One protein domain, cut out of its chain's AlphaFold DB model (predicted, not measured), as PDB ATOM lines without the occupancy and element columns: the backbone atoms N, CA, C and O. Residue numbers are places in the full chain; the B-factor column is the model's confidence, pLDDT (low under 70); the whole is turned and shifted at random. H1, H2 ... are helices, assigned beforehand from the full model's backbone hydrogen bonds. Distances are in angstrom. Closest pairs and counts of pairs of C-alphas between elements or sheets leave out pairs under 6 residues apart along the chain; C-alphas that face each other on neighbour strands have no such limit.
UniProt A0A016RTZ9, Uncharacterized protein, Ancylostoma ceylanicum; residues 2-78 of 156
ATOM      1  N   ASP A   2       0.258  -8.513 -16.554       57.09
ATOM      2  CA  ASP A   2      -0.761  -7.868 -15.694       57.09
ATOM      3  C   ASP A   2      -1.447  -8.825 -14.708       57.09
ATOM      4  O   ASP A   2      -1.826  -8.430 -13.605       57.09
ATOM      5  N   GLU A   3      -1.543 -10.106 -15.062       54.62
ATOM      6  CA  GLU A   3      -2.259 -11.079 -14.234       54.62
ATOM      7  C   GLU A   3      -1.541 -11.377 -12.911       54.62
ATOM      8  O   GLU A   3      -2.175 -11.517 -11.870       54.62
ATOM      9  N   SER A   4      -0.208 -11.344 -12.909       56.06
ATOM     10  CA  SER A   4       0.615 -11.486 -11.703       56.06
ATOM     11  C   SER A   4       0.343 -10.355 -10.700       56.06
ATOM     12  O   SER A   4       0.235 -10.599  -9.501       56.06
ATOM     13  N   PHE A   5       0.164  -9.120 -11.187       60.53
ATOM     14  CA  PHE A   5      -0.207  -7.971 -10.352       60.53
ATOM     15  C   PHE A   5      -1.642  -8.077  -9.836       60.53
ATOM     16  O   PHE A   5      -1.903  -7.719  -8.685       60.53
ATOM     17  N   ARG A   6      -2.574  -8.575 -10.659       62.16
ATOM     18  CA  ARG A   6      -3.967  -8.796 -10.248       62.16
ATOM     19  C   ARG A   6      -4.066  -9.835  -9.140       62.16
ATOM     20  O   ARG A   6      -4.698  -9.550  -8.130       62.16
ATOM     21  N   ILE A   7      -3.386 -10.971  -9.280       68.00
ATOM     22  CA  ILE A   7      -3.403 -12.055  -8.290       68.00
ATOM     23  C   ILE A   7      -2.819 -11.583  -6.950       68.00
ATOM     24  O   ILE A   7      -3.449 -11.761  -5.909       68.00
ATOM     25  N   VAL A   8      -1.667 -10.903  -6.964       62.34
ATOM     26  CA  VAL A   8      -1.028 -10.391  -5.736       62.34
ATOM     27  C   VAL A   8      -1.893  -9.331  -5.044       62.34
ATOM     28  O   VAL A   8      -2.005  -9.326  -3.819       62.34
ATOM     29  N   ASN A   9      -2.557  -8.461  -5.810       59.91
ATOM     30  CA  ASN A   9      -3.483  -7.468  -5.260       59.91
ATOM     31  C   ASN A   9      -4.795  -8.072  -4.751       59.91
ATOM     32  O   ASN A   9      -5.357  -7.563  -3.787       59.91
ATOM     33  N   GLN A  10      -5.287  -9.139  -5.378       72.38
ATOM     34  CA  GLN A  10      -6.500  -9.833  -4.955       72.38
ATOM     35  C   GLN A  10      -6.287 -10.602  -3.645       72.38
ATOM     36  O   GLN A  10      -7.192 -10.670  -2.818       72.38
ATOM     37  N   GLN A  11      -5.092 -11.159  -3.441       58.16
ATOM     38  CA  GLN A  11      -4.744 -11.914  -2.234       58.16
ATOM     39  C   GLN A  11      -4.306 -11.031  -1.056       58.16
ATOM     40  O   GLN A  11      -4.193 -11.510   0.071       58.16
ATOM     41  N   SER A  12      -4.058  -9.743  -1.288       55.44
ATOM     42  CA  SER A  12      -3.516  -8.836  -0.280       55.44
ATOM     43  C   SER A  12      -4.616  -7.984   0.352       55.44
ATOM     44  O   SER A  12      -5.177  -7.092  -0.277       55.44
ATOM     45  N   GLN A  13      -4.897  -8.216   1.636       50.81
ATOM     46  CA  GLN A  13      -5.883  -7.424   2.388       50.81
ATOM     47  C   GLN A  13      -5.359  -6.038   2.817       50.81
ATOM     48  O   GLN A  13      -6.149  -5.179   3.200       50.81
ATOM     49  N   TYR A  14      -4.042  -5.799   2.744       44.59
ATOM     50  CA  TYR A  14      -3.398  -4.617   3.346       44.59
ATOM     51  C   TYR A  14      -2.467  -3.831   2.409       44.59
ATOM     52  O   TYR A  14      -2.059  -2.721   2.747       44.59
ATOM     53  N   ILE A  15      -2.097  -4.379   1.247       51.44
ATOM     54  CA  ILE A  15      -1.156  -3.754   0.301       51.44
ATOM     55  C   ILE A  15      -1.725  -3.832  -1.114       51.44
ATOM     56  O   ILE A  15      -2.009  -4.924  -1.596       51.44
ATOM     57  N   LYS A  16      -1.822  -2.682  -1.791       56.41
ATOM     58  CA  LYS A  16      -2.205  -2.575  -3.204       56.41
ATOM     59  C   LYS A  16      -1.020  -2.051  -4.016       56.41
ATOM     60  O   LYS A  16      -0.583  -0.919  -3.827       56.41
ATOM     61  N   LEU A  17      -0.483  -2.886  -4.895       55.94
ATOM     62  CA  LEU A  17       0.571  -2.563  -5.847       55.94
ATOM     63  C   LEU A  17      -0.066  -1.892  -7.068       55.94
ATOM     64  O   LEU A  17      -0.696  -2.555  -7.892       55.94
ATOM     65  N   THR A  18       0.066  -0.572  -7.170       49.66
ATOM     66  CA  THR A  18      -0.357   0.206  -8.341       49.66
ATOM     67  C   THR A  18       0.850   0.579  -9.190       49.66
ATOM     68  O   THR A  18       1.921   0.883  -8.667       49.66
ATOM     69  N   ARG A  19       0.677   0.568 -10.516       47.69
ATOM     70  CA  ARG A  19       1.713   0.992 -11.473       47.69
ATOM     71  C   ARG A  19       1.841   2.522 -11.551       47.69
ATOM     72  O   ARG A  19       2.841   3.033 -12.043       47.69
ATOM     73  N   GLU A  20       0.836   3.236 -11.052       48.84
ATOM     74  CA  GLU A  20       0.747   4.695 -11.065       48.84
ATOM     75  C   GLU A  20       1.413   5.336  -9.841       48.84
ATOM     76  O   GLU A  20       1.408   4.774  -8.740       48.84
ATOM     77  N   LYS A  21       1.972   6.539 -10.043       46.41
ATOM     78  CA  LYS A  21       2.491   7.396  -8.968       46.41
ATOM     79  C   LYS A  21       1.346   7.723  -7.997       46.41
ATOM     80  O   LYS A  21       0.316   8.219  -8.447       46.41
ATOM     81  N   PRO A  22       1.508   7.487  -6.688       50.81
ATOM     82  CA  PRO A  22       0.465   7.815  -5.732       50.81
ATOM     83  C   PRO A  22       0.322   9.338  -5.615       50.81
ATOM     84  O   PRO A  22       1.320  10.058  -5.591       50.81
ATOM     85  N   LEU A  23      -0.926   9.805  -5.549       49.19
ATOM     86  CA  LEU A  23      -1.286  11.206  -5.325       49.19
ATOM     87  C   LEU A  23      -0.753  11.710  -3.970       49.19
ATOM     88  O   LEU A  23      -0.671  10.954  -2.993       49.19
ATOM     89  N   ASP A  24      -0.423  13.004  -3.911       42.66
ATOM     90  CA  ASP A  24      -0.007  13.687  -2.684       42.66
ATOM     91  C   ASP A  24      -1.103  13.555  -1.617       42.66
ATOM     92  O   ASP A  24      -2.174  14.149  -1.707       42.66
ATOM     93  N   GLY A  25      -0.847  12.717  -0.608       49.47
ATOM     94  CA  GLY A  25      -1.801  12.422   0.466       49.47
ATOM     95  C   GLY A  25      -2.005  10.936   0.760       49.47
ATOM     96  O   GLY A  25      -2.626  10.604   1.772       49.47
ATOM     97  N   CYS A  26      -1.453  10.019  -0.041       46.56
ATOM     98  CA  CYS A  26      -1.527   8.586   0.248       46.56
ATOM     99  C   CYS A  26      -0.649   8.201   1.456       46.56
ATOM    100  O   CYS A  26       0.509   7.807   1.329       46.56
ATOM    101  N   LYS A  27      -1.248   8.249   2.651       48.31
ATOM    102  CA  LYS A  27      -0.687   7.784   3.936       48.31
ATOM    103  C   LYS A  27      -0.481   6.255   4.015       48.31
ATOM    104  O   LYS A  27      -0.026   5.765   5.040       48.31
ATOM    105  N   ASN A  28      -0.768   5.514   2.938       49.28
ATOM    106  CA  ASN A  28      -0.868   4.047   2.931       49.28
ATOM    107  C   ASN A  28       0.327   3.324   2.287       49.28
ATOM    108  O   ASN A  28       0.267   2.118   2.057       49.28
ATOM    109  N   ILE A  29       1.419   4.018   1.974       58.62
ATOM    110  CA  ILE A  29       2.579   3.371   1.361       58.62
ATOM    111  C   ILE A  29       3.550   3.005   2.482       58.62
ATOM    112  O   ILE A  29       4.465   3.766   2.794       58.62
ATOM    113  N   LEU A  30       3.372   1.812   3.059       61.06
ATOM    114  CA  LEU A  30       4.327   1.165   3.981       61.06
ATOM    115  C   LEU A  30       5.780   1.277   3.483       61.06
ATOM    116  O   LEU A  30       6.742   1.269   4.248       61.06
ATOM    117  N   ILE A  31       5.903   1.363   2.159       65.38
ATOM    118  CA  ILE A  31       7.138   1.407   1.411       65.38
ATOM    119  C   ILE A  31       7.642   2.843   1.235       65.38
ATOM    120  O   ILE A  31       8.840   2.999   1.231       65.38
ATOM    121  N   HIS A  32       6.867   3.928   1.172       81.25
ATOM    122  CA  HIS A  32       7.458   5.229   0.806       81.25
ATOM    123  C   HIS A  32       8.456   5.757   1.859       81.25
ATOM    124  O   HIS A  32       8.175   5.742   3.062       81.25
ATOM    125  N   ALA A  33       9.613   6.278   1.433       78.38
ATOM    126  CA  ALA A  33      10.699   6.698   2.328       78.38
ATOM    127  C   ALA A  33      10.264   7.782   3.333       78.38
ATOM    128  O   ALA A  33      10.668   7.759   4.499       78.38
ATOM    129  N   ARG A  34       9.371   8.678   2.900       77.50
ATOM    130  CA  ARG A  34       8.796   9.768   3.713       77.50
ATOM    131  C   ARG A  34       7.597   9.355   4.582       77.50
ATOM    132  O   ARG A  34       7.040  10.205   5.264       77.50
ATOM    133  N   SER A  35       7.179   8.087   4.563       77.12
ATOM    134  CA  SER A  35       6.072   7.622   5.413       77.12
ATOM    135  C   SER A  35       6.445   7.651   6.901       77.12
ATOM    136  O   SER A  35       7.619   7.498   7.266       77.12
ATOM    137  N   ALA A  36       5.438   7.801   7.767       76.88
ATOM    138  CA  ALA A  36       5.579   7.916   9.224       76.88
ATOM    139  C   ALA A  36       5.899   6.584   9.944       76.88
ATOM    140  O   ALA A  36       5.711   6.461  11.151       76.88
ATOM    141  N   HIS A  37       6.378   5.568   9.221       75.69
ATOM    142  CA  HIS A  37       6.753   4.281   9.804       75.69
ATOM    143  C   HIS A  37       8.184   4.291  10.370       75.69
ATOM    144  O   HIS A  37       9.054   4.996   9.839       75.69
ATOM    145  N   PRO A  38       8.480   3.456  11.388       83.62
ATOM    146  CA  PRO A  38       9.831   3.296  11.907       83.62
ATOM    147  C   PRO A  38      10.830   2.925  10.807       83.62
ATOM    148  O   PRO A  38      10.568   2.067   9.959       83.62
ATOM    149  N   ILE A  39      12.023   3.523  10.846       78.38
ATOM    150  CA  ILE A  39      13.066   3.289   9.833       78.38
ATOM    151  C   ILE A  39      13.463   1.811   9.720       78.38
ATOM    152  O   ILE A  39      13.760   1.321   8.630       78.38
ATOM    153  N   VAL A  40      13.423   1.079  10.837       80.75
ATOM    154  CA  VAL A  40      13.741  -0.353  10.894       80.75
ATOM    155  C   VAL A  40      12.749  -1.171  10.069       80.75
ATOM    156  O   VAL A  40      13.170  -2.046   9.313       80.75
ATOM    157  N   MET A  41      11.462  -0.842  10.162       81.06
ATOM    158  CA  MET A  41      10.375  -1.513   9.454       81.06
ATOM    159  C   MET A  41      10.455  -1.254   7.948       81.06
ATOM    160  O   MET A  41      10.512  -2.199   7.168       81.06
ATOM    161  N   LYS A  42      10.604   0.011   7.542       82.62
ATOM    162  CA  LYS A  42      10.827   0.397   6.137       82.62
ATOM    163  C   LYS A  42      12.021  -0.329   5.515       82.62
ATOM    164  O   LYS A  42      11.931  -0.914   4.438       82.62
ATOM    165  N   ARG A  43      13.140  -0.371   6.244       84.94
ATOM    166  CA  ARG A  43      14.353  -1.081   5.822       84.94
ATOM    167  C   ARG A  43      14.147  -2.593   5.730       84.94
ATOM    168  O   ARG A  43      14.746  -3.225   4.866       84.94
ATOM    169  N   ALA A  44      13.365  -3.186   6.630       85.12
ATOM    170  CA  ALA A  44      13.032  -4.607   6.579       85.12
ATOM    171  C   ALA A  44      12.204  -4.937   5.332       85.12
ATOM    172  O   ALA A  44      12.563  -5.858   4.607       85.12
ATOM    173  N   VAL A  45      11.188  -4.127   5.029       85.12
ATOM    174  CA  VAL A  45      10.346  -4.289   3.835       85.12
ATOM    175  C   VAL A  45      11.179  -4.208   2.555       85.12
ATOM    176  O   VAL A  45      11.118  -5.118   1.733       85.12
ATOM    177  N   ILE A  46      12.034  -3.187   2.414       86.88
ATOM    178  CA  ILE A  46      12.912  -3.059   1.239       86.88
ATOM    179  C   ILE A  46      13.904  -4.221   1.139       86.88
ATOM    180  O   ILE A  46      14.106  -4.764   0.057       86.88
ATOM    181  N   ARG A  47      14.497  -4.657   2.256       88.88
ATOM    182  CA  ARG A  47      15.401  -5.816   2.259       88.88
ATOM    183  C   ARG A  47      14.684  -7.089   1.807       88.88
ATOM    184  O   ARG A  47      15.245  -7.831   1.006       88.88
ATOM    185  N   ASN A  48      13.468  -7.318   2.293       90.12
ATOM    186  CA  ASN A  48      12.663  -8.473   1.912       90.12
ATOM    187  C   ASN A  48      12.284  -8.411   0.432       90.12
ATOM    188  O   ASN A  48      12.438  -9.410  -0.251       90.12
ATOM    189  N   MET A  49      11.918  -7.238  -0.092       88.31
ATOM    190  CA  MET A  49      11.646  -7.049  -1.521       88.31
ATOM    191  C   MET A  49      12.830  -7.490  -2.395       88.31
ATOM    192  O   MET A  49      12.649  -8.275  -3.320       88.31
ATOM    193  N   PHE A  50      14.051  -7.043  -2.080       88.31
ATOM    194  CA  PHE A  50      15.246  -7.460  -2.824       88.31
ATOM    195  C   PHE A  50      15.582  -8.943  -2.649       88.31
ATOM    196  O   PHE A  50      16.084  -9.558  -3.586       88.31
ATOM    197  N   LYS A  51      15.338  -9.509  -1.463       87.94
ATOM    198  CA  LYS A  51      15.553 -10.931  -1.180       87.94
ATOM    199  C   LYS A  51      14.593 -11.792  -2.008       87.94
ATOM    200  O   LYS A  51      15.041 -12.626  -2.785       87.94
ATOM    201  N   THR A  52      13.299 -11.504  -1.927       86.50
ATOM    202  CA  THR A  52      12.241 -12.187  -2.676       86.50
ATOM    203  C   THR A  52      12.430 -12.055  -4.187       86.50
ATOM    204  O   THR A  52      12.268 -13.037  -4.899       86.50
ATOM    205  N   ALA A  53      12.850 -10.887  -4.686       84.44
ATOM    206  CA  ALA A  53      13.133 -10.696  -6.112       84.44
ATOM    207  C   ALA A  53      14.232 -11.632  -6.646       84.44
ATOM    208  O   ALA A  53      14.240 -11.950  -7.826       84.44
ATOM    209  N   VAL A  54      15.164 -12.058  -5.792       82.94
ATOM    210  CA  VAL A  54      16.246 -12.979  -6.162       82.94
ATOM    211  C   VAL A  54      15.819 -14.430  -5.952       82.94
ATOM    212  O   VAL A  54      16.099 -15.262  -6.800       82.94
ATOM    213  N   GLU A  55      15.138 -14.723  -4.843       82.62
ATOM    214  CA  GLU A  55      14.736 -16.086  -4.463       82.62
ATOM    215  C   GLU A  55      13.595 -16.662  -5.310       82.62
ATOM    216  O   GLU A  55      13.509 -17.876  -5.444       82.62
ATOM    217  N   LEU A  56      12.718 -15.825  -5.874       78.44
ATOM    218  CA  LEU A  56      11.599 -16.281  -6.713       78.44
ATOM    219  C   LEU A  56      11.974 -16.515  -8.181       78.44
ATOM    220  O   LEU A  56      11.117 -16.911  -8.967       78.44
ATOM    221  N   CYS A  57      13.212 -16.224  -8.566       77.50
ATOM    222  CA  CYS A  57      13.676 -16.444  -9.927       77.50
ATOM    223  C   CYS A  57      14.249 -17.853 -10.049       77.50
ATOM    224  O   CYS A  57      15.106 -18.239  -9.254       77.50
ATOM    225  N   THR A  58      13.782 -18.603 -11.043       74.75
ATOM    226  CA  THR A  58      14.168 -20.005 -11.249       74.75
ATOM    227  C   THR A  58      15.193 -20.153 -12.377       74.75
ATOM    228  O   THR A  58      15.913 -21.147 -12.399       74.75
ATOM    229  N   GLY A  59      15.276 -19.187 -13.303       73.06
ATOM    230  CA  GLY A  59      16.309 -19.124 -14.345       73.06
ATOM    231  C   GLY A  59      17.579 -18.377 -13.916       73.06
ATOM    232  O   GLY A  59      17.552 -17.594 -12.973       73.06
ATOM    233  N   ASP A  60      18.695 -18.571 -14.627       68.19
ATOM    234  CA  ASP A  60      20.003 -17.982 -14.268       68.19
ATOM    235  C   ASP A  60      20.100 -16.454 -14.504       68.19
ATOM    236  O   ASP A  60      20.825 -15.751 -13.791       68.19
ATOM    237  N   ASP A  61      19.347 -15.906 -15.465       71.06
ATOM    238  CA  ASP A  61      19.371 -14.470 -15.810       71.06
ATOM    239  C   ASP A  61      18.200 -13.659 -15.229       71.06
ATOM    240  O   ASP A  61      18.314 -12.447 -15.010       71.06
ATOM    241  N   GLU A  62      17.101 -14.326 -14.876       75.56
ATOM    242  CA  GLU A  62      15.913 -13.724 -14.255       75.56
ATOM    243  C   GLU A  62      16.190 -12.982 -12.921       75.56
ATOM    244  O   GLU A  62      15.610 -11.909 -12.706       75.56
ATOM    245  N   PRO A  63      17.116 -13.431 -12.039       80.38
ATOM    246  CA  PRO A  63      17.407 -12.759 -10.774       80.38
ATOM    247  C   PRO A  63      17.986 -11.354 -10.960       80.38
ATOM    248  O   PRO A  63      17.796 -10.483 -10.103       80.38
ATOM    249  N   LYS A  64      18.713 -11.110 -12.060       83.06
ATOM    250  CA  LYS A  64      19.306  -9.795 -12.358       83.06
ATOM    251  C   LYS A  64      18.225  -8.800 -12.764       83.06
ATOM    252  O   LYS A  64      18.205  -7.687 -12.234       83.06
ATOM    253  N   GLU A  65      17.307  -9.213 -13.632       85.31
ATOM    254  CA  GLU A  65      16.196  -8.372 -14.084       85.31
ATOM    255  C   GLU A  65      15.203  -8.091 -12.952       85.31
ATOM    256  O   GLU A  65      14.852  -6.933 -12.710       85.31
ATOM    257  N   SER A  66      14.851  -9.099 -12.153       87.31
ATOM    258  CA  SER A  66      14.001  -8.918 -10.970       87.31
ATOM    259  C   SER A  66      14.636  -7.985  -9.936       87.31
ATOM    260  O   SER A  66      13.968  -7.106  -9.379       87.31
ATOM    261  N   ARG A  67      15.953  -8.087  -9.713       86.06
ATOM    262  CA  ARG A  67      16.689  -7.156  -8.844       86.06
ATOM    263  C   ARG A  67      16.714  -5.732  -9.408       86.06
ATOM    264  O   ARG A  67      16.585  -4.777  -8.639       86.06
ATOM    265  N   LYS A  68      16.884  -5.570 -10.721       85.94
ATOM    266  CA  LYS A  68      16.856  -4.265 -11.399       85.94
ATOM    267  C   LYS A  68      15.480  -3.616 -11.264       85.94
ATOM    268  O   LYS A  68      15.401  -2.447 -10.891       85.94
ATOM    269  N   LEU A  69      14.412  -4.385 -11.452       85.75
ATOM    270  CA  LEU A  69      13.038  -3.936 -11.244       85.75
ATOM    271  C   LEU A  69      12.793  -3.502  -9.790       85.75
ATOM    272  O   LEU A  69      12.279  -2.409  -9.554       85.75
ATOM    273  N   ALA A  70      13.229  -4.298  -8.811       87.00
ATOM    274  CA  ALA A  70      13.146  -3.937  -7.393       87.00
ATOM    275  C   ALA A  70      13.892  -2.624  -7.078       87.00
ATOM    276  O   ALA A  70      13.416  -1.815  -6.280       87.00
ATOM    277  N   SER A  71      15.025  -2.372  -7.742       86.75
ATOM    278  CA  SER A  71      15.767  -1.110  -7.632       86.75
ATOM    279  C   SER A  71      14.969   0.085  -8.154       86.75
ATOM    280  O   SER A  71      14.868   1.103  -7.468       86.75
ATOM    281  N   VAL A  72      14.336  -0.052  -9.322       84.44
ATOM    282  CA  VAL A  72      13.472   0.991  -9.900       84.44
ATOM    283  C   VAL A  72      12.303   1.309  -8.964       84.44
ATOM    284  O   VAL A  72      12.030   2.478  -8.694       84.44
ATOM    285  N   ILE A  73      11.656   0.283  -8.403       83.50
ATOM    286  CA  ILE A  73      10.539   0.444  -7.458       83.50
ATOM    287  C   ILE A  73      11.001   1.147  -6.177       83.50
ATOM    288  O   ILE A  73      10.344   2.077  -5.709       83.50
ATOM    289  N   ALA A  74      12.137   0.745  -5.609       85.12
ATOM    290  CA  ALA A  74      12.700   1.399  -4.432       85.12
ATOM    291  C   ALA A  74      13.035   2.879  -4.705       85.12
ATOM    292  O   ALA A  74      12.688   3.736  -3.891       85.12
ATOM    293  N   GLY A  75      13.632   3.182  -5.862       83.38
ATOM    294  CA  GLY A  75      13.925   4.548  -6.298       83.38
ATOM    295  C   GLY A  75      12.665   5.401  -6.452       83.38
ATOM    296  O   GLY A  75      12.607   6.513  -5.931       83.38
ATOM    297  N   ALA A  76      11.613   4.853  -7.066       82.50
ATOM    298  CA  ALA A  76      10.311   5.513  -7.187       82.50
ATOM    299  C   ALA A  76       9.652   5.800  -5.822       82.50
ATOM    300  O   ALA A  76       8.891   6.754  -5.692       82.50
ATOM    301  N   ASN A  77       9.980   5.008  -4.796       82.81
ATOM    302  CA  ASN A  77       9.534   5.199  -3.413       82.81
ATOM    303  C   ASN A  77      10.451   6.122  -2.586       82.81
ATOM    304  O   ASN A  77      10.272   6.243  -1.369       82.81
ATOM    305  N   GLY A  78      11.437   6.763  -3.217       82.50
ATOM    306  CA  GLY A  78      12.349   7.703  -2.571       82.50
ATOM    307  C   GLY A  78      13.471   7.044  -1.770       82.50
ATOM    308  O   GLY A  78      14.121   7.722  -0.975       82.50
TER     309      GLY A  78
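What this domain is: This is residues 2 to 78 of the 156 residues of an uncharacterized protein of Ancylostoma ceylanicum (UniProt A0A016RTZ9). A short helix, H1, stands away from a helical hairpin of two longer helices, H2 and H3, which lie side by side; a long winding stretch, residues 12 to 38, joins H1 to H2. The printed part has 77 residues with three named helices, H1, H2, H3, and no named strand, and its class is all helix. It is compact, with a radius of gyration of the C-alphas of 13.2 A and spans of 39 by 27 by 20 A.

How they stand to each other: H1, residues 2 to 11, is apart from both H2, residues 39 to 55, and H3, residues 62 to 76. H2 and H3 form a hairpin and touch, the closest C-alphas being those of Val 54 and Pro 63, 4.8 A apart. They run opposite ways at a shallow tilt of 26 degrees. In H1, H2 and H3 every O i to N i+4 pair is within hydrogen-bond range.

Where its parts are: H1 begins at C-alpha 2 (-0.761, -7.868, -15.694). H2 is 24.1 A long and H3 21.2 A, ending at C-alpha 76 (10.311, 5.513, -7.187).

The domain as a whole: The C-alphas of Gly 25 and Asp 60 are the two farthest apart, 40.2 A. The printed part has no cut. The link from H1 to H2 is long. The pLDDT is under 70 at residues 2 to 9, 11 to 31 and 60.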